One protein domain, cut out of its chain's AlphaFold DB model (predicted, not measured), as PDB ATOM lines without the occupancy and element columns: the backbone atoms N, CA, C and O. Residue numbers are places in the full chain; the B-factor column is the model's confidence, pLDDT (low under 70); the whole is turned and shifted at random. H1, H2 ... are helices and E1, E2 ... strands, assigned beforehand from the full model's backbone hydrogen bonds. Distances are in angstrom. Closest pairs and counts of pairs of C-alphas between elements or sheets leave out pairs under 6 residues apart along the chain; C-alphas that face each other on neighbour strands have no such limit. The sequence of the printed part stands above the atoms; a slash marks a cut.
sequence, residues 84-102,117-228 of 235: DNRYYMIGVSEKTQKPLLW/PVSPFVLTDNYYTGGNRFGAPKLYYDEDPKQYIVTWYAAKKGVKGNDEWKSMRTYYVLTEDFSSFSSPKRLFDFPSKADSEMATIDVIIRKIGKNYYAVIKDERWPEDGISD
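Overview. This is residues 84 to 102 and 117 to 228 of the 235 residues of an uncharacterized protein of Bacteroides faecis CAG:32 (UniProt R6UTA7). A three-stranded sheet, E3, E4 and E5, makes the middle, with hairpin E6 and E7 packed across one of its faces through E6 and the small hairpin E1 and E2 beside edge strand E3. Long unnamed stretches fill much of the rest, and short helices H1 and H2 lie far from the mean of the C-alphas. The printed part has 131 residues, under half in named elements, in the order E1 E2 E3 E4 H1 E5 H2 E6 E7; the class is mostly strand, and the three sheets are antiparallel. It is compact, with a radius of gyration of the C-alphas of 15.2 A and spans of 47 by 39 by 23 A.

Along the chain. E4, residues 147 to 156, is 28.3 A long, from (160.242, 137.614, 124.492) to (134.002, 147.626, 121.178). E3 is residues 138 to 142 and E5 169 to 175, 20.2 A. E1 is residues 87 to 92, from (158.009, 125.449, 116.664), and E2 99 to 102. E6, residues 200 to 208, 21.6 A, bends by 58 degrees at residue 203; E7 is 211 to 218, 21.1 A. H1 is residues 162 to 166 and H2 193 to 196.

Arrangement. In the sheet E3 - E4 - E5, N 140 and O 149 are 2.9 A apart, and N 150 and O 173 2.9 A. The closest C-alphas of E4 and E6 are those of Tyr 153 and Ile 201, 5.5 A. In hairpin E6 and E7, N 206 and O 213 are 2.9 A apart. The closest C-alphas of E1 and E3 are those of Ile 90 and Lys 138, 6.3 A; in hairpin E1 and E2, N 91 and O 100 are 2.9 A apart. H1 only grazes the sheet, with residues 163 to 166; H2 is not on it. The O i to N i+4 pair of H1 is within hydrogen-bond range; H2 is too short for one.

Size, cuts and confidence. The farthest C-alphas, those of Asp 84 and Glu 223, are 46.7 A apart. Residues 103 to 116 are not printed, leaving 14.4 A between C-alphas 102 and 117. The link E5 to H2 is long. Residues 124 to 125, 131 to 132, 222 and 224 to 228 have pLDDT under 70.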
ATOM      1  N   ASP A  84     163.759 127.963 122.129       96.88
ATOM      2  CA  ASP A  84     164.355 126.649 122.392       96.88
ATOM      3  C   ASP A  84     164.439 125.752 121.145       96.88
ATOM      4  O   ASP A  84     164.524 124.527 121.239       96.88
ATOM      5  N   ASN A  85     164.419 126.360 119.956       96.25
ATOM      6  CA  ASN A  85     164.392 125.686 118.658       96.25
ATOM      7  C   ASN A  85     163.149 124.829 118.365       96.25
ATOM      8  O   ASN A  85     163.098 124.231 117.287       96.25
ATOM      9  N   ARG A  86     162.135 124.800 119.242       98.31
ATOM     10  CA  ARG A  86     160.821 124.244 118.900       98.31
ATOM     11  C   ARG A  86     160.021 125.225 118.049       98.31
ATOM     12  O   ARG A  86     160.261 126.434 118.039       98.31
ATOM     13  N   TYR A  87     159.041 124.689 117.344       98.56
ATOM     14  CA  TYR A  87     158.009 125.449 116.664       98.56
ATOM     15  C   TYR A  87     156.832 125.660 117.600       98.56
ATOM     16  O   TYR A  87     156.454 124.758 118.344       98.56
ATOM     17  N   TYR A  88     156.262 126.851 117.536       98.56
ATOM     18  CA  TYR A  88     155.148 127.296 118.350       98.56
ATOM     19  C   TYR A  88     154.034 127.792 117.451       98.56
ATOM     20  O   TYR A  88     154.277 128.388 116.400       98.56
ATOM     21  N   MET A  89     152.810 127.585 117.907       97.31
ATOM     22  CA  MET A  89     151.621 128.187 117.333       97.31
ATOM     23  C   MET A  89     150.585 128.399 118.435       97.31
ATOM     24  O   MET A  89     150.636 127.759 119.489       97.31
ATOM     25  N   ILE A  90     149.645 129.306 118.205       97.81
ATOM     26  CA  ILE A  90     148.533 129.549 119.122       97.81
ATOM     27  C   ILE A  90     147.226 129.123 118.457       97.81
ATOM     28  O   ILE A  90     146.973 129.382 117.279       97.81
ATOM     29  N   GLY A  91     146.426 128.376 119.205       96.44
ATOM     30  CA  GLY A  91     145.096 127.930 118.815       96.44
ATOM     31  C   GLY A  91     144.073 128.302 119.878       96.44
ATOM     32  O   GLY A  91     144.388 129.012 120.831       96.44
ATOM     33  N   VAL A  92     142.847 127.808 119.737       95.44
ATOM     34  CA  VAL A  92     141.755 128.056 120.687       95.44
ATOM     35  C   VAL A  92     141.073 126.742 121.041       95.44
ATOM     36  O   VAL A  92     140.782 125.925 120.178       95.44
ATOM     37  N   SER A  93     140.812 126.513 122.319       94.19
ATOM     38  CA  SER A  93     140.081 125.331 122.774       94.19
ATOM     39  C   SER A  93     138.611 125.408 122.359       94.19
ATOM     40  O   SER A  93     137.925 126.352 122.741       94.19
ATOM     41  N   GLU A  94     138.073 124.397 121.662       89.88
ATOM     42  CA  GLU A  94     136.618 124.340 121.393       89.88
ATOM     43  C   GLU A  94     135.811 124.239 122.689       89.88
ATOM     44  O   GLU A  94     134.686 124.728 122.767       89.88
ATOM     45  N   LYS A  95     136.390 123.617 123.722       90.56
ATOM     46  CA  LYS A  95     135.709 123.366 124.993       90.56
ATOM     47  C   LYS A  95     135.685 124.599 125.888       90.56
ATOM     48  O   LYS A  95     134.649 124.918 126.458       90.56
ATOM     49  N   THR A  96     136.833 125.249 126.062       91.12
ATOM     50  CA  THR A  96     136.996 126.340 127.038       91.12
ATOM     51  C   THR A  96     136.997 127.719 126.388       91.12
ATOM     52  O   THR A  96     136.903 128.707 127.108       91.12
ATOM     53  N   GLN A  97     137.097 127.795 125.054       90.00
ATOM     54  CA  GLN A  97     137.229 129.041 124.289       90.00
ATOM     55  C   GLN A  97     138.446 129.885 124.708       90.00
ATOM     56  O   GLN A  97     138.505 131.089 124.464       90.00
ATOM     57  N   LYS A  98     139.441 129.249 125.341       92.44
ATOM     58  CA  LYS A  98     140.696 129.878 125.760       92.44
ATOM     59  C   LYS A  98     141.822 129.602 124.766       92.44
ATOM     60  O   LYS A  98     141.770 128.581 124.071       92.44
ATOM     61  N   PRO A  99     142.863 130.450 124.724       95.12
ATOM     62  CA  PRO A  99     144.021 130.194 123.888       95.12
ATOM     63  C   PRO A  99     144.791 128.962 124.355       95.12
ATOM     64  O   PRO A  99     144.997 128.744 125.550       95.12
ATOM     65  N   LEU A 100     145.262 128.185 123.389       97.38
ATOM     66  CA  LEU A 100     146.120 127.027 123.591       97.38
ATOM     67  C   LEU A 100     147.469 127.300 122.938       97.38
ATOM     68  O   LEU A 100     147.526 127.607 121.746       97.38
ATOM     69  N   LEU A 101     148.543 127.166 123.707       98.31
ATOM     70  CA  LEU A 101     149.900 127.148 123.189       98.31
ATOM     71  C   LEU A 101     150.210 125.741 122.686       98.31
ATOM     72  O   LEU A 101     150.167 124.782 123.454       98.31
ATOM     73  N   TRP A 102     150.531 125.634 121.406       98.62
ATOM     74  CA  TRP A 102     150.909 124.389 120.753       98.62
ATOM     75  C   TRP A 102     152.396 124.413 120.421       98.62
ATOM     76  O   TRP A 102     152.909 125.435 119.961       98.62
ATOM     77  N   PRO A 117     146.162 131.731 130.393       92.38
ATOM     78  CA  PRO A 117     145.210 132.522 131.161       92.38
ATOM     79  C   PRO A 117     144.533 133.567 130.262       92.38
ATOM     80  O   PRO A 117     145.154 134.121 129.362       92.38
ATOM     81  N   VAL A 118     143.262 133.874 130.533       90.56
ATOM     82  CA  VAL A 118     142.506 134.899 129.782       90.56
ATOM     83  C   VAL A 118     142.711 136.298 130.359       90.56
ATOM     84  O   VAL A 118     142.599 137.277 129.629       90.56
ATOM     85  N   SER A 119     143.046 136.408 131.651       89.56
ATOM     86  CA  SER A 119     143.200 137.696 132.337       89.56
ATOM     87  C   SER A 119     144.145 138.691 131.644       89.56
ATOM     88  O   SER A 119     143.786 139.867 131.619       89.56
ATOM     89  N   PRO A 120     145.268 138.295 131.006       88.06
ATOM     90  CA  PRO A 120     146.122 139.239 130.277       88.06
ATOM     91  C   PRO A 120     145.466 139.877 129.049       88.06
ATOM     92  O   PRO A 120     145.883 140.938 128.599       88.06
ATOM     93  N   PHE A 121     144.445 139.224 128.499       88.31
ATOM     94  CA  PHE A 121     143.743 139.632 127.283       88.31
ATOM     95  C   PHE A 121     142.459 140.415 127.588       88.31
ATOM     96  O   PHE A 121     141.688 140.734 126.678       88.31
ATOM     97  N   VAL A 122     142.207 140.702 128.869       81.94
ATOM     98  CA  VAL A 122     141.106 141.557 129.310       81.94
ATOM     99  C   VAL A 122     141.504 143.008 129.066       81.94
ATOM    100  O   VAL A 122     142.443 143.528 129.662       81.94
ATOM    101  N   LEU A 123     140.781 143.657 128.161       80.81
ATOM    102  CA  LEU A 123     140.991 145.054 127.795       80.81
ATOM    103  C   LEU A 123     140.220 145.993 128.731       80.81
ATOM    104  O   LEU A 123     139.346 145.560 129.481       80.81
ATOM    105  N   THR A 124     140.534 147.292 128.651       68.88
ATOM    106  CA  THR A 124     139.795 148.380 129.325       68.88
ATOM    107  C   THR A 124     138.280 148.234 129.170       68.88
ATOM    108  O   THR A 124     137.813 147.598 128.222       68.88
ATOM    109  N   ASP A 125     137.508 148.922 130.012       64.62
ATOM    110  CA  ASP A 125     136.046 148.808 130.097       64.62
ATOM    111  C   ASP A 125     135.284 148.901 128.765       64.62
ATOM    112  O   ASP A 125     134.189 148.352 128.676       64.62
ATOM    113  N   ASN A 126     135.866 149.479 127.711       85.62
ATOM    114  CA  ASN A 126     135.217 149.694 126.419       85.62
ATOM    115  C   ASN A 126     135.428 148.597 125.359       85.62
ATOM    116  O   ASN A 126     134.724 148.628 124.353       85.62
ATOM    117  N   TYR A 127     136.350 147.644 125.542       90.75
ATOM    118  CA  TYR A 127     136.644 146.600 124.541       90.75
ATOM    119  C   TYR A 127     136.540 145.191 125.118       90.75
ATOM    120  O   TYR A 127     136.740 144.977 126.313       90.75
ATOM    121  N   TYR A 128     136.219 144.218 124.268       88.62
ATOM    122  CA  TYR A 128     136.129 142.818 124.658       88.62
ATOM    123  C   TYR A 128     136.680 141.878 123.581       88.62
ATOM    124  O   TYR A 128     136.537 142.109 122.379       88.62
ATOM    125  N   THR A 129     137.303 140.793 124.034       87.88
ATOM    126  CA  THR A 129     137.773 139.707 123.170       87.88
ATOM    127  C   THR A 129     136.626 138.721 122.962       87.88
ATOM    128  O   THR A 129     136.147 138.107 123.917       87.88
ATOM    129  N   GLY A 130     136.149 138.594 121.722       71.00
ATOM    130  CA  GLY A 130     135.040 137.704 121.371       71.00
ATOM    131  C   GLY A 130     135.386 136.218 121.534       71.00
ATOM    132  O   GLY A 130     136.480 135.781 121.171       71.00
ATOM    133  N   GLY A 131     134.433 135.439 122.058       62.56
ATOM    134  CA  GLY A 131     134.665 134.076 122.550       62.56
ATOM    135  C   GLY A 131     135.034 133.042 121.486       62.56
ATOM    136  O   GLY A 131     135.995 132.313 121.676       62.56
ATOM    137  N   ASN A 132     134.349 133.007 120.337       69.31
ATOM    138  CA  ASN A 132     134.410 131.830 119.451       69.31
ATOM    139  C   ASN A 132     135.791 131.544 118.830       69.31
ATOM    140  O   ASN A 132     136.035 130.436 118.355       69.31
ATOM    141  N   ARG A 133     136.674 132.547 118.748       82.38
ATOM    142  CA  ARG A 133     138.014 132.412 118.145       82.38
ATOM    143  C   ARG A 133     139.095 133.233 118.846       82.38
ATOM    144  O   ARG A 133     140.176 133.405 118.286       82.38
ATOM    145  N   PHE A 134     138.786 133.766 120.028       91.44
ATOM    146  CA  PHE A 134     139.690 134.577 120.845       91.44
ATOM    147  C   PHE A 134     140.433 135.683 120.066       91.44
ATOM    148  O   PHE A 134     141.616 135.924 120.272       91.44
ATOM    149  N   GLY A 135     139.769 136.328 119.103       92.06
ATOM    150  CA  GLY A 135     140.417 137.379 118.313       92.06
ATOM    151  C   GLY A 135     141.534 136.897 117.380       92.06
ATOM    152  O   GLY A 135     142.457 137.664 117.116       92.06
ATOM    153  N   ALA A 136     141.480 135.644 116.914       94.38
ATOM    154  CA  ALA A 136     142.439 135.044 115.982       94.38
ATOM    155  C   ALA A 136     143.907 135.298 116.371       94.38
ATOM    156  O   ALA A 136     144.648 135.928 115.603       94.38
ATOM    157  N   PRO A 137     144.333 134.829 117.555       96.06
ATOM    158  CA  PRO A 137     145.612 135.228 118.099       96.06
ATOM    159  C   PRO A 137     146.771 134.788 117.194       96.06
ATOM    160  O   PRO A 137     146.680 133.757 116.524       96.06
ATOM    161  N   LYS A 138     147.858 135.563 117.177       97.19
ATOM    162  CA  LYS A 138     149.117 135.228 116.491       97.19
ATOM    163  C   LYS A 138     150.281 135.300 117.475       97.19
ATOM    164  O   LYS A 138     150.175 135.922 118.533       97.19
ATOM    165  N   LEU A 139     151.388 134.649 117.125       97.56
ATOM    166  CA  LEU A 139     152.614 134.646 117.920       97.56
ATOM    167  C   LEU A 139     153.784 135.171 117.101       97.56
ATOM    168  O   LEU A 139     153.907 134.904 115.908       97.56
ATOM    169  N   TYR A 140     154.691 135.852 117.784       98.00
ATOM    170  CA  TYR A 140     156.026 136.127 117.292       98.00
ATOM    171  C   TYR A 140     157.026 136.010 118.438       98.00
ATOM    172  O   TYR A 140     156.733 136.461 119.537       98.00
ATOM    173  N   TYR A 141     158.179 135.389 118.198       98.00
ATOM    174  CA  TYR A 141     159.292 135.396 119.144       98.00
ATOM    175  C   TYR A 141     160.329 136.406 118.664       98.00
ATOM    176  O   TYR A 141     160.830 136.298 117.545       98.00
ATOM    177  N   ASP A 142     160.617 137.391 119.505       96.81
ATOM    178  CA  ASP A 142     161.597 138.432 119.246       96.81
ATOM    179  C   ASP A 142     162.897 138.107 119.981       96.81
ATOM    180  O   ASP A 142     162.958 138.122 121.212       96.81
ATOM    181  N   GLU A 143     163.938 137.788 119.210       94.56
ATOM    182  CA  GLU A 143     165.215 137.289 119.729       94.56
ATOM    183  C   GLU A 143     166.022 138.349 120.496       94.56
ATOM    184  O   GLU A 143     166.805 137.982 121.370       94.56
ATOM    185  N   ASP A 144     165.816 139.643 120.218       91.19
ATOM    186  CA  ASP A 144     166.583 140.729 120.845       91.19
ATOM    187  C   ASP A 144     166.221 140.894 122.335       91.19
ATOM    188  O   ASP A 144     167.094 140.713 123.188       91.19
ATOM    189  N   PRO A 145     164.952 141.185 122.696       94.94
ATOM    190  CA  PRO A 145     164.499 141.168 124.082       94.94
ATOM    191  C   PRO A 145     164.227 139.751 124.611       94.94
ATOM    192  O   PRO A 145     163.905 139.615 125.786       94.94
ATOM    193  N   LYS A 146     164.331 138.707 123.773       96.38
ATOM    194  CA  LYS A 146     164.031 137.303 124.115       96.38
ATOM    195  C   LYS A 146     162.631 137.109 124.699       96.38
ATOM    196  O   LYS A 146     162.450 136.413 125.693       96.38
ATOM    197  N   GLN A 147     161.633 137.698 124.050       97.75
ATOM    198  CA  GLN A 147     160.242 137.614 124.492       97.75
ATOM    199  C   GLN A 147     159.301 137.310 123.332       97.75
ATOM    200  O   GLN A 147     159.597 137.562 122.164       97.75
ATOM    201  N   TYR A 148     158.131 136.795 123.667       98.44
ATOM    202  CA  TYR A 148     157.037 136.585 122.743       98.44
ATOM    203  C   TYR A 148     156.115 137.795 122.703       98.44
ATOM    204  O   TYR A 148     155.763 138.372 123.732       98.44
ATOM    205  N   ILE A 149     155.672 138.123 121.498       98.12
ATOM    206  CA  ILE A 149     154.580 139.045 121.224       98.12
ATOM    207  C   ILE A 149     153.361 138.198 120.868       98.12
ATOM    208  O   ILE A 149     153.402 137.413 119.917       98.12
ATOM    209  N   VAL A 150     152.281 138.355 121.629       97.94
ATOM    210  CA  VAL A 150     150.983 137.751 121.315       97.94
ATOM    211  C   VAL A 150     150.068 138.854 120.820       97.94
ATOM    212  O   VAL A 150     149.789 139.780 121.578       97.94
ATOM    213  N   THR A 151     149.600 138.766 119.578       97.50
ATOM    214  CA  THR A 151     148.608 139.699 119.023       97.50
ATOM    215  C   THR A 151     147.240 139.039 118.954       97.50
ATOM    216  O   THR A 151     147.147 137.824 118.809       97.50
ATOM    217  N   TRP A 152     146.172 139.825 119.067       96.75
ATOM    218  CA  TRP A 152     144.791 139.405 118.803       96.75
ATOM    219  C   TRP A 152     143.935 140.638 118.515       96.75
ATOM    220  O   TRP A 152     144.316 141.755 118.870       96.75
ATOM    221  N   TYR A 153     142.768 140.455 117.903       94.31
ATOM    222  CA  TYR A 153     141.795 141.535 117.754       94.31
ATOM    223  C   TYR A 153     140.684 141.475 118.807       94.31
ATOM    224  O   TYR A 153     140.272 140.410 119.267       94.31
ATOM    225  N   ALA A 154     140.152 142.640 119.157       94.25
ATOM    226  CA  ALA A 154     139.013 142.796 120.053       94.25
ATOM    227  C   ALA A 154     138.051 143.859 119.521       94.25
ATOM    228  O   ALA A 154     138.468 144.758 118.793       94.25
ATOM    229  N   ALA A 155     136.779 143.766 119.900       92.38
ATOM    230  CA  ALA A 155     135.718 144.663 119.445       92.38
ATOM    231  C   ALA A 155     135.227 145.575 120.576       92.38
ATOM    232  O   ALA A 155     135.415 145.285 121.763       92.38
ATOM    233  N   LYS A 156     134.587 146.688 120.217       91.94
ATOM    234  CA  LYS A 156     134.002 147.626 121.178       91.94
ATOM    235  C   LYS A 156     132.753 147.020 121.829       91.94
ATOM    236  O   LYS A 156     131.891 146.466 121.152       91.94
ATOM    237  N   LYS A 157     132.627 147.144 123.153       90.94
ATOM    238  CA  LYS A 157     131.458 146.652 123.901       90.94
ATOM    239  C   LYS A 157     130.193 147.423 123.519       90.94
ATOM    240  O   LYS A 157     130.230 148.633 123.311       90.94
ATOM    241  N   GLY A 158     129.061 146.720 123.492       89.94
ATOM    242  CA  GLY A 158     127.734 147.315 123.286       89.94
ATOM    243  C   GLY A 158     127.380 147.637 121.830       89.94
ATOM    244  O   GLY A 158     126.261 148.070 121.572       89.94
ATOM    245  N   VAL A 159     128.292 147.395 120.888       90.50
ATOM    246  CA  VAL A 159     128.066 147.546 119.446       90.50
ATOM    247  C   VAL A 159     127.741 146.175 118.840       90.50
ATOM    248  O   VAL A 159     128.154 145.159 119.392       90.50
ATOM    249  N   LYS A 160     126.963 146.118 117.751       89.25
ATOM    250  CA  LYS A 160     126.544 144.861 117.103       89.25
ATOM    251  C   LYS A 160     126.624 144.950 115.581       89.25
ATOM    252  O   LYS A 160     126.557 146.038 115.016       89.25
ATOM    253  N   GLY A 161     126.686 143.794 114.922       87.81
ATOM    254  CA  GLY A 161     126.607 143.698 113.462       87.81
ATOM    255  C   GLY A 161     127.804 144.354 112.774       87.81
ATOM    256  O   GLY A 161     128.942 144.184 113.204       87.81
ATOM    257  N   ASN A 162     127.551 145.122 111.713       88.00
ATOM    258  CA  ASN A 162     128.614 145.761 110.932       88.00
ATOM    259  C   ASN A 162     129.442 146.749 111.762       88.00
ATOM    260  O   ASN A 162     130.658 146.804 111.608       88.00
ATOM    261  N   ASP A 163     128.817 147.484 112.680       89.81
ATOM    262  CA  ASP A 163     129.537 148.448 113.517       89.81
ATOM    263  C   ASP A 163     130.481 147.748 114.504       89.81
ATOM    264  O   ASP A 163     131.548 148.265 114.836       89.81
ATOM    265  N   GLU A 164     130.122 146.544 114.957       90.38
ATOM    266  CA  GLU A 164     130.992 145.727 115.800       90.38
ATOM    267  C   GLU A 164     132.221 145.261 115.016       90.38
ATOM    268  O   GLU A 164     133.341 145.378 115.517       90.38
ATOM    269  N   TRP A 165     132.023 144.824 113.770       88.38
ATOM    270  CA  TRP A 165     133.108 144.475 112.850       88.38
ATOM    271  C   TRP A 165     134.049 145.659 112.601       88.38
ATOM    272  O   TRP A 165     135.253 145.560 112.834       88.38
ATOM    273  N   LYS A 166     133.491 146.826 112.252       89.81
ATOM    274  CA  LYS A 166     134.246 148.074 112.037       89.81
ATOM    275  C   LYS A 166     134.999 148.546 113.285       89.81
ATOM    276  O   LYS A 166     136.006 149.250 113.183       89.81
ATOM    277  N   SER A 167     134.552 148.149 114.476       91.25
ATOM    278  CA  SER A 167     135.202 148.510 115.739       91.25
ATOM    279  C   SER A 167     136.425 147.659 116.095       91.25
ATOM    280  O   SER A 167     137.086 147.954 117.091       91.25
ATOM    281  N   MET A 168     136.733 146.601 115.336       92.44
ATOM    282  CA  MET A 168     137.804 145.674 115.702       92.44
ATOM    283  C   MET A 168     139.178 146.350 115.698       92.44
ATOM    284  O   MET A 168     139.586 146.964 114.717       92.44
ATOM    285  N   ARG A 169     139.931 146.228 116.792       93.00
ATOM    286  CA  ARG A 169     141.308 146.732 116.905       93.00
ATOM    287  C   ARG A 169     142.239 145.612 117.332       93.00
ATOM    288  O   ARG A 169     141.860 144.777 118.150       93.00
ATOM    289  N   THR A 170     143.456 145.612 116.794       94.62
ATOM    290  CA  THR A 170     144.502 144.677 117.205       94.62
ATOM    291  C   THR A 170     145.222 145.198 118.444       94.62
ATOM    292  O   THR A 170     145.662 146.351 118.504       94.62
ATOM    293  N   TYR A 171     145.363 144.309 119.416       95.69
ATOM    294  CA  TYR A 171     146.096 144.499 120.655       95.69
ATOM    295  C   TYR A 171     147.247 143.505 120.737       95.69
ATOM    296  O   TYR A 171     147.282 142.515 120.002       95.69
ATOM    297  N   TYR A 172     148.181 143.773 121.643       97.00
ATOM    298  CA  TYR A 172     149.261 142.858 121.957       97.00
ATOM    299  C   TYR A 172     149.581 142.808 123.452       97.00
ATOM    300  O   TYR A 172     149.331 143.760 124.196       97.00
ATOM    301  N   VAL A 173     150.165 141.684 123.865       97.69
ATOM    302  CA  VAL A 173     150.849 141.490 125.149       97.69
ATOM    303  C   VAL A 173     152.224 140.898 124.898       97.69
ATOM    304  O   VAL A 173     152.453 140.227 123.888       97.69
ATOM    305  N   LEU A 174     153.125 141.144 125.839       98.12
ATOM    306  CA  LEU A 174     154.464 140.577 125.868       98.12
ATOM    307  C   LEU A 174     154.556 139.514 126.961       98.12
ATOM    308  O   LEU A 174     153.960 139.680 128.026       98.12
ATOM    309  N   THR A 175     155.287 138.433 126.703       98.25
ATOM    310  CA  THR A 175     155.551 137.369 127.681       98.25
ATOM    311  C   THR A 175     156.868 136.670 127.371       98.25
ATOM    312  O   THR A 175     157.193 136.463 126.209       98.25
ATOM    313  N   GLU A 176     157.621 136.269 128.386       97.38
ATOM    314  CA  GLU A 176     158.834 135.456 128.207       97.38
ATOM    315  C   GLU A 176     158.539 133.953 128.347       97.38
ATOM    316  O   GLU A 176     159.222 133.121 127.754       97.38
ATOM    317  N   ASP A 177     157.492 133.594 129.100       95.38
ATOM    318  CA  ASP A 177     157.278 132.242 129.633       95.38
ATOM    319  C   ASP A 177     155.840 131.710 129.472       95.38
ATOM    320  O   ASP A 177     155.514 130.607 129.925       95.38
ATOM    321  N   PHE A 178     154.949 132.500 128.867       97.00
ATOM    322  CA  PHE A 178     153.516 132.222 128.754       97.00
ATOM    323  C   PHE A 178     152.800 132.008 130.102       97.00
ATOM    324  O   PHE A 178     151.748 131.359 130.167       97.00
ATOM    325  N   SER A 179     153.357 132.508 131.205       94.12
ATOM    326  CA  SER A 179     152.734 132.545 132.538       94.12
ATOM    327  C   SER A 179     152.492 133.980 132.981       94.12
ATOM    328  O   SER A 179     151.412 134.290 133.481       94.12
ATOM    329  N   SER A 180     153.480 134.844 132.759       95.19
ATOM    330  CA  SER A 180     153.446 136.262 133.100       95.19
ATOM    331  C   SER A 180     153.346 137.090 131.830       95.19
ATOM    332  O   SER A 180     154.047 136.835 130.852       95.19
ATOM    333  N   PHE A 181     152.465 138.084 131.837       97.38
ATOM    334  CA  PHE A 181     152.167 138.888 130.660       97.38
ATOM    335  C   PHE A 181     152.184 140.370 131.014       97.38
ATOM    336  O   PHE A 181     151.787 140.757 132.116       97.38
ATOM    337  N   SER A 182     152.598 141.204 130.066       97.19
ATOM    338  CA  SER A 182     152.396 142.646 130.168       97.19
ATOM    339  C   SER A 182     150.904 142.992 130.184       97.19
ATOM    340  O   SER A 182     150.062 142.213 129.738       97.19
ATOM    341  N   SER A 183     150.570 144.213 130.605       94.56
ATOM    342  CA  SER A 183     149.247 144.770 130.314       94.56
ATOM    343  C   SER A 183     149.027 144.860 128.797       94.56
ATOM    344  O   SER A 183     149.990 145.118 128.059       94.56
ATOM    345  N   PRO A 184     147.786 144.666 128.324       94.94
ATOM    346  CA  PRO A 184     147.478 144.722 126.908       94.94
ATOM    347  C   PRO A 184     147.607 146.150 126.377       94.94
ATOM    348  O   PRO A 184     147.196 147.114 127.029       94.94
ATOM    349  N   LYS A 185     148.156 146.290 125.173       94.12
ATOM    350  CA  LYS A 185     148.336 147.577 124.492       94.12
ATOM    351  C   LYS A 185     147.773 147.511 123.086       94.12
ATOM    352  O   LYS A 185     147.808 146.462 122.448       94.12
ATOM    353  N   ARG A 186     147.241 148.631 122.600       93.00
ATOM    354  CA  ARG A 186     146.836 148.756 121.198       93.00
ATOM    355  C   ARG A 186     148.092 148.688 120.330       93.00
ATOM    356  O   ARG A 186     149.082 149.328 120.667       93.00
ATOM    357  N   LEU A 187     148.060 147.895 119.260       94.50
ATOM    358  CA  LEU A 187     149.250 147.675 118.435       94.50
ATOM    359  C   LEU A 187     149.576 148.880 117.547       94.50
ATOM    360  O   LEU A 187     150.739 149.235 117.407       94.50
ATOM    361  N   PHE A 188     148.551 149.505 116.968       92.25
ATOM    362  CA  PHE A 188     148.722 150.634 116.057       92.25
ATOM    363  C   PHE A 188     148.212 151.931 116.661       92.25
ATOM    364  O   PHE A 188     147.066 152.002 117.121       92.25
ATOM    365  N   ASP A 189     149.059 152.949 116.568       88.88
ATOM    366  CA  ASP A 189     148.749 154.346 116.838       88.88
ATOM    367  C   ASP A 189     148.854 155.132 115.526       88.88
ATOM    368  O   ASP A 189     149.835 155.822 115.249       88.88
ATOM    369  N   PHE A 190     147.889 154.902 114.632       88.44
ATOM    370  CA  PHE A 190     147.896 155.551 113.326       88.44
ATOM    371  C   PHE A 190     147.667 157.063 113.474       88.44
ATOM    372  O   PHE A 190     146.769 157.473 114.212       88.44
ATOM    373  N   PRO A 191     148.423 157.903 112.743       83.75
ATOM    374  CA  PRO A 191     148.376 159.352 112.922       83.75
ATOM    375  C   PRO A 191     147.103 159.986 112.349       83.75
ATOM    376  O   PRO A 191     146.678 161.048 112.804       83.75
ATOM    377  N   SER A 192     146.500 159.368 111.330       87.44
ATOM    378  CA  SER A 192     145.276 159.872 110.712       87.44
ATOM    379  C   SER A 192     144.052 159.336 111.455       87.44
ATOM    380  O   SER A 192     144.013 158.176 111.861       87.44
ATOM    381  N   LYS A 193     143.010 160.164 111.591       81.06
ATOM    382  CA  LYS A 193     141.737 159.729 112.191       81.06
ATOM    383  C   LYS A 193     141.063 158.612 111.381       81.06
ATOM    384  O   LYS A 193     140.373 157.774 111.947       81.06
ATOM    385  N   ALA A 194     141.230 158.624 110.058       82.50
ATOM    386  CA  ALA A 194     140.650 157.604 109.189       82.50
ATOM    387  C   ALA A 194     141.284 156.231 109.461       82.50
ATOM    388  O   ALA A 194     140.572 155.243 109.632       82.50
ATOM    389  N   ASP A 195     142.609 156.183 109.596       85.25
ATOM    390  CA  ASP A 195     143.338 154.940 109.856       85.25
ATOM    391  C   ASP A 195     143.251 154.538 111.329       85.25
ATOM    392  O   ASP A 195     143.155 153.355 111.647       85.25
ATOM    393  N   SER A 196     143.178 155.500 112.256       84.88
ATOM    394  CA  SER A 196     142.945 155.206 113.673       84.88
ATOM    395  C   SER A 196     141.588 154.541 113.911       84.88
ATOM    396  O   SER A 196     141.398 153.913 114.951       84.88
ATOM    397  N   GLU A 197     140.640 154.646 112.981       84.19
ATOM    398  CA  GLU A 197     139.357 153.949 113.058       84.19
ATOM    399  C   GLU A 197     139.256 152.710 112.153       84.19
ATOM    400  O   GLU A 197     138.219 152.042 112.147       84.19
ATOM    401  N   MET A 198     140.341 152.346 111.464       88.44
ATOM    402  CA  MET A 198     140.421 151.137 110.651       88.44
ATOM    403  C   MET A 198     140.234 149.883 111.507       88.44
ATOM    404  O   MET A 198     140.866 149.708 112.558       88.44
ATOM    405  N   ALA A 199     139.383 148.978 111.023       90.56
ATOM    406  CA  ALA A 199     139.295 147.643 111.578       90.56
ATOM    407  C   ALA A 199     140.555 146.847 111.214       90.56
ATOM    408  O   ALA A 199     140.841 146.622 110.042       90.56
ATOM    409  N   THR A 200     141.322 146.449 112.231       92.75
ATOM    410  CA  THR A 200     142.582 145.710 112.061       92.75
ATOM    411  C   THR A 200     142.448 144.327 112.674       92.75
ATOM    412  O   THR A 200     142.321 144.222 113.905       92.75
ATOM    413  N   ILE A 201     142.514 143.283 111.850       93.06
ATOM    414  CA  ILE A 201     142.459 141.889 112.307       93.06
ATOM    415  C   ILE A 201     143.589 141.047 111.709       93.06
ATOM    416  O   ILE A 201     144.321 141.492 110.826       93.06
ATOM    417  N   ASP A 202     143.732 139.820 112.219       93.38
ATOM    418  CA  ASP A 202     144.671 138.808 111.713       93.38
ATOM    419  C   ASP A 202     146.136 139.267 111.602       93.38
ATOM    420  O   ASP A 202     146.890 138.784 110.759       93.38
ATOM    421  N   VAL A 203     146.560 140.170 112.487       95.62
ATOM    422  CA  VAL A 203     147.859 140.834 112.366       95.62
ATOM    423  C   VAL A 203     149.015 139.930 112.764       95.62
ATOM    424  O   VAL A 203     149.110 139.490 113.913       95.62
ATOM    425  N   ILE A 204     149.938 139.740 111.827       96.00
ATOM    426  CA  ILE A 204     151.180 138.987 112.013       96.00
ATOM    427  C   ILE A 204     152.344 139.971 112.091       96.00
ATOM    428  O   ILE A 204     152.487 140.831 111.223       96.00
ATOM    429  N   ILE A 205     153.202 139.811 113.100       96.50
ATOM    430  CA  ILE A 205     154.422 140.609 113.272       96.50
ATOM    431  C   ILE A 205     155.638 139.758 112.913       96.50
ATOM    432  O   ILE A 205     155.740 138.603 113.330       96.50
ATOM    433  N   ARG A 206     156.575 140.330 112.152       94.94
ATOM    434  CA  ARG A 206     157.886 139.741 111.859       94.94
ATOM    435  C   ARG A 206     158.970 140.800 111.949       94.94
ATOM    436  O   ARG A 206     158.780 141.918 111.483       94.94
ATOM    437  N   LYS A 207     160.131 140.432 112.481       94.31
ATOM    438  CA  LYS A 207     161.328 141.270 112.423       94.31
ATOM    439  C   LYS A 207     162.203 140.848 111.255       94.31
ATOM    440  O   LYS A 207     162.470 139.660 111.074       94.31
ATOM    441  N   ILE A 208     162.653 141.819 110.467       92.44
ATOM    442  CA  ILE A 208     163.626 141.604 109.394       92.44
ATOM    443  C   ILE A 208     164.729 142.647 109.561       92.44
ATOM    444  O   ILE A 208     164.500 143.853 109.430       92.44
ATOM    445  N   GLY A 209     165.936 142.178 109.881       92.25
ATOM    446  CA  GLY A 209     167.028 143.054 110.291       92.25
ATOM    447  C   GLY A 209     166.672 143.796 111.580       92.25
ATOM    448  O   GLY A 209     166.370 143.173 112.592       92.25
ATOM    449  N   LYS A 210     166.700 145.130 111.537       92.56
ATOM    450  CA  LYS A 210     166.402 145.990 112.697       92.56
ATOM    451  C   LYS A 210     164.942 146.442 112.781       92.56
ATOM    452  O   LYS A 210     164.586 147.113 113.740       92.56
ATOM    453  N   ASN A 211     164.119 146.100 111.791       94.31
ATOM    454  CA  ASN A 211     162.777 146.655 111.641       94.31
ATOM    455  C   ASN A 211     161.707 145.602 111.926       94.31
ATOM    456  O   ASN A 211     161.862 144.439 111.536       94.31
ATOM    457  N   TYR A 212     160.602 146.039 112.529       94.75
ATOM    458  CA  TYR A 212     159.386 145.247 112.666       94.75
ATOM    459  C   TYR A 212     158.428 145.559 111.517       94.75
ATOM    460  O   TYR A 212     158.179 146.711 111.164       94.75
ATOM    461  N   TYR A 213     157.871 144.502 110.947       95.19
ATOM    462  CA  TYR A 213     156.869 144.556 109.899       95.19
ATOM    463  C   TYR A 213     155.598 143.916 110.428       95.19
ATOM    464  O   TYR A 213     155.643 142.823 111.001       95.19
ATOM    465  N   ALA A 214     154.472 144.587 110.208       94.38
ATOM    466  CA  ALA A 214     153.163 144.014 110.438       94.38
ATOM    467  C   ALA A 214     152.475 143.762 109.098       94.38
ATOM    468  O   ALA A 214     152.399 144.641 108.242       94.38
ATOM    469  N   VAL A 215     151.946 142.554 108.935       93.19
ATOM    470  CA  VAL A 215     150.963 142.259 107.893       93.19
ATOM    471  C   VAL A 215     149.599 142.364 108.551       93.19
ATOM    472  O   VAL A 215     149.340 141.666 109.530       93.19
ATOM    473  N   ILE A 216     148.760 143.259 108.042       90.19
ATOM    474  CA  ILE A 216     147.454 143.589 108.614       90.19
ATOM    475  C   ILE A 216     146.385 143.215 107.603       90.19
ATOM    476  O   ILE A 216     146.544 143.470 106.409       90.19
ATOM    477  N   LYS A 217     145.278 142.652 108.086       89.50
ATOM    478  CA  LYS A 217     144.048 142.621 107.311       89.50
ATOM    479  C   LYS A 217     143.244 143.883 107.616       89.50
ATOM    480  O   LYS A 217     142.757 144.048 108.737       89.50
ATOM    481  N   ASP A 218     143.187 144.763 106.624       86.62
ATOM    482  CA  ASP A 218     142.299 145.920 106.593       86.62
ATOM    483  C   ASP A 218     140.883 145.443 106.252       86.62
ATOM    484  O   ASP A 218     140.674 144.755 105.253       86.62
ATOM    485  N   GLU A 219     139.934 145.745 107.131       83.56
ATOM    486  CA  GLU A 219     138.527 145.340 107.024       83.56
ATOM    487  C   GLU A 219     137.600 146.506 106.642       83.56
ATOM    488  O   GLU A 219     136.386 146.431 106.842       83.56
ATOM    489  N   ARG A 220     138.157 147.608 106.125       83.38
ATOM    490  CA  ARG A 220     137.370 148.669 105.483       83.38
ATOM    491  C   ARG A 220     136.807 148.153 104.159       83.38
ATOM    492  O   ARG A 220     137.460 147.377 103.463       83.38
ATOM    493  N   TRP A 221     135.590 148.560 103.819       73.50
ATOM    494  CA  TRP A 221     134.958 148.141 102.569       73.50
ATOM    495  C   TRP A 221     135.173 149.178 101.458       73.50
ATOM    496  O   TRP A 221     135.342 150.357 101.765       73.50
ATOM    497  N   PRO A 222     135.140 148.791 100.167       68.50
ATOM    498  CA  PRO A 222     135.295 149.736  99.057       68.50
ATOM    499  C   PRO A 222     134.308 150.912  99.107       68.50
ATOM    500  O   PRO A 222     134.650 152.039  98.750       68.50
ATOM    501  N   GLU A 223     133.091 150.680  99.604       71.19
ATOM    502  CA  GLU A 223     132.088 151.720  99.857       71.19
ATOM    503  C   GLU A 223     132.484 152.742 100.940       71.19
ATOM    504  O   GLU A 223     131.896 153.822 100.990       71.19
ATOM    505  N   ASP A 224     133.497 152.452 101.763       67.44
ATOM    506  CA  ASP A 224     134.090 153.392 102.721       67.44
ATOM    507  C   ASP A 224     135.118 154.344 102.049       67.44
ATOM    508  O   ASP A 224     135.652 155.238 102.707       67.44
ATOM    509  N   GLY A 225     135.369 154.207 100.735       58.75
ATOM    510  CA  GLY A 225     136.092 155.192  99.916       58.75
ATOM    511  C   GLY A 225     137.624 155.122  99.964       58.75
ATOM    512  O   GLY A 225     138.277 156.132  99.698       58.75
ATOM    513  N   ILE A 226     138.202 153.963 100.299       59.62
ATOM    514  CA  ILE A 226     139.656 153.757 100.447       59.62
ATOM    515  C   ILE A 226     140.133 152.637  99.508       59.62
ATOM    516  O   ILE A 226     139.400 151.686  99.257       59.62
ATOM    517  N   SER A 227     141.339 152.769  98.944       50.88
ATOM    518  CA  SER A 227     141.950 151.756  98.072       50.88
ATOM    519  C   SER A 227     142.482 150.556  98.863       50.88
ATOM    520  O   SER A 227     143.168 150.747  99.865       50.88
ATOM    521  N   ASP A 228     142.232 149.338  98.380       49.06
ATOM    522  CA  ASP A 228     142.651 148.092  99.036       49.06
ATOM    523  C   ASP A 228     144.185 147.937  99.141       49.06
ATOM    524  O   ASP A 228     144.907 148.083  98.153       49.06
TER     525      ASP A 228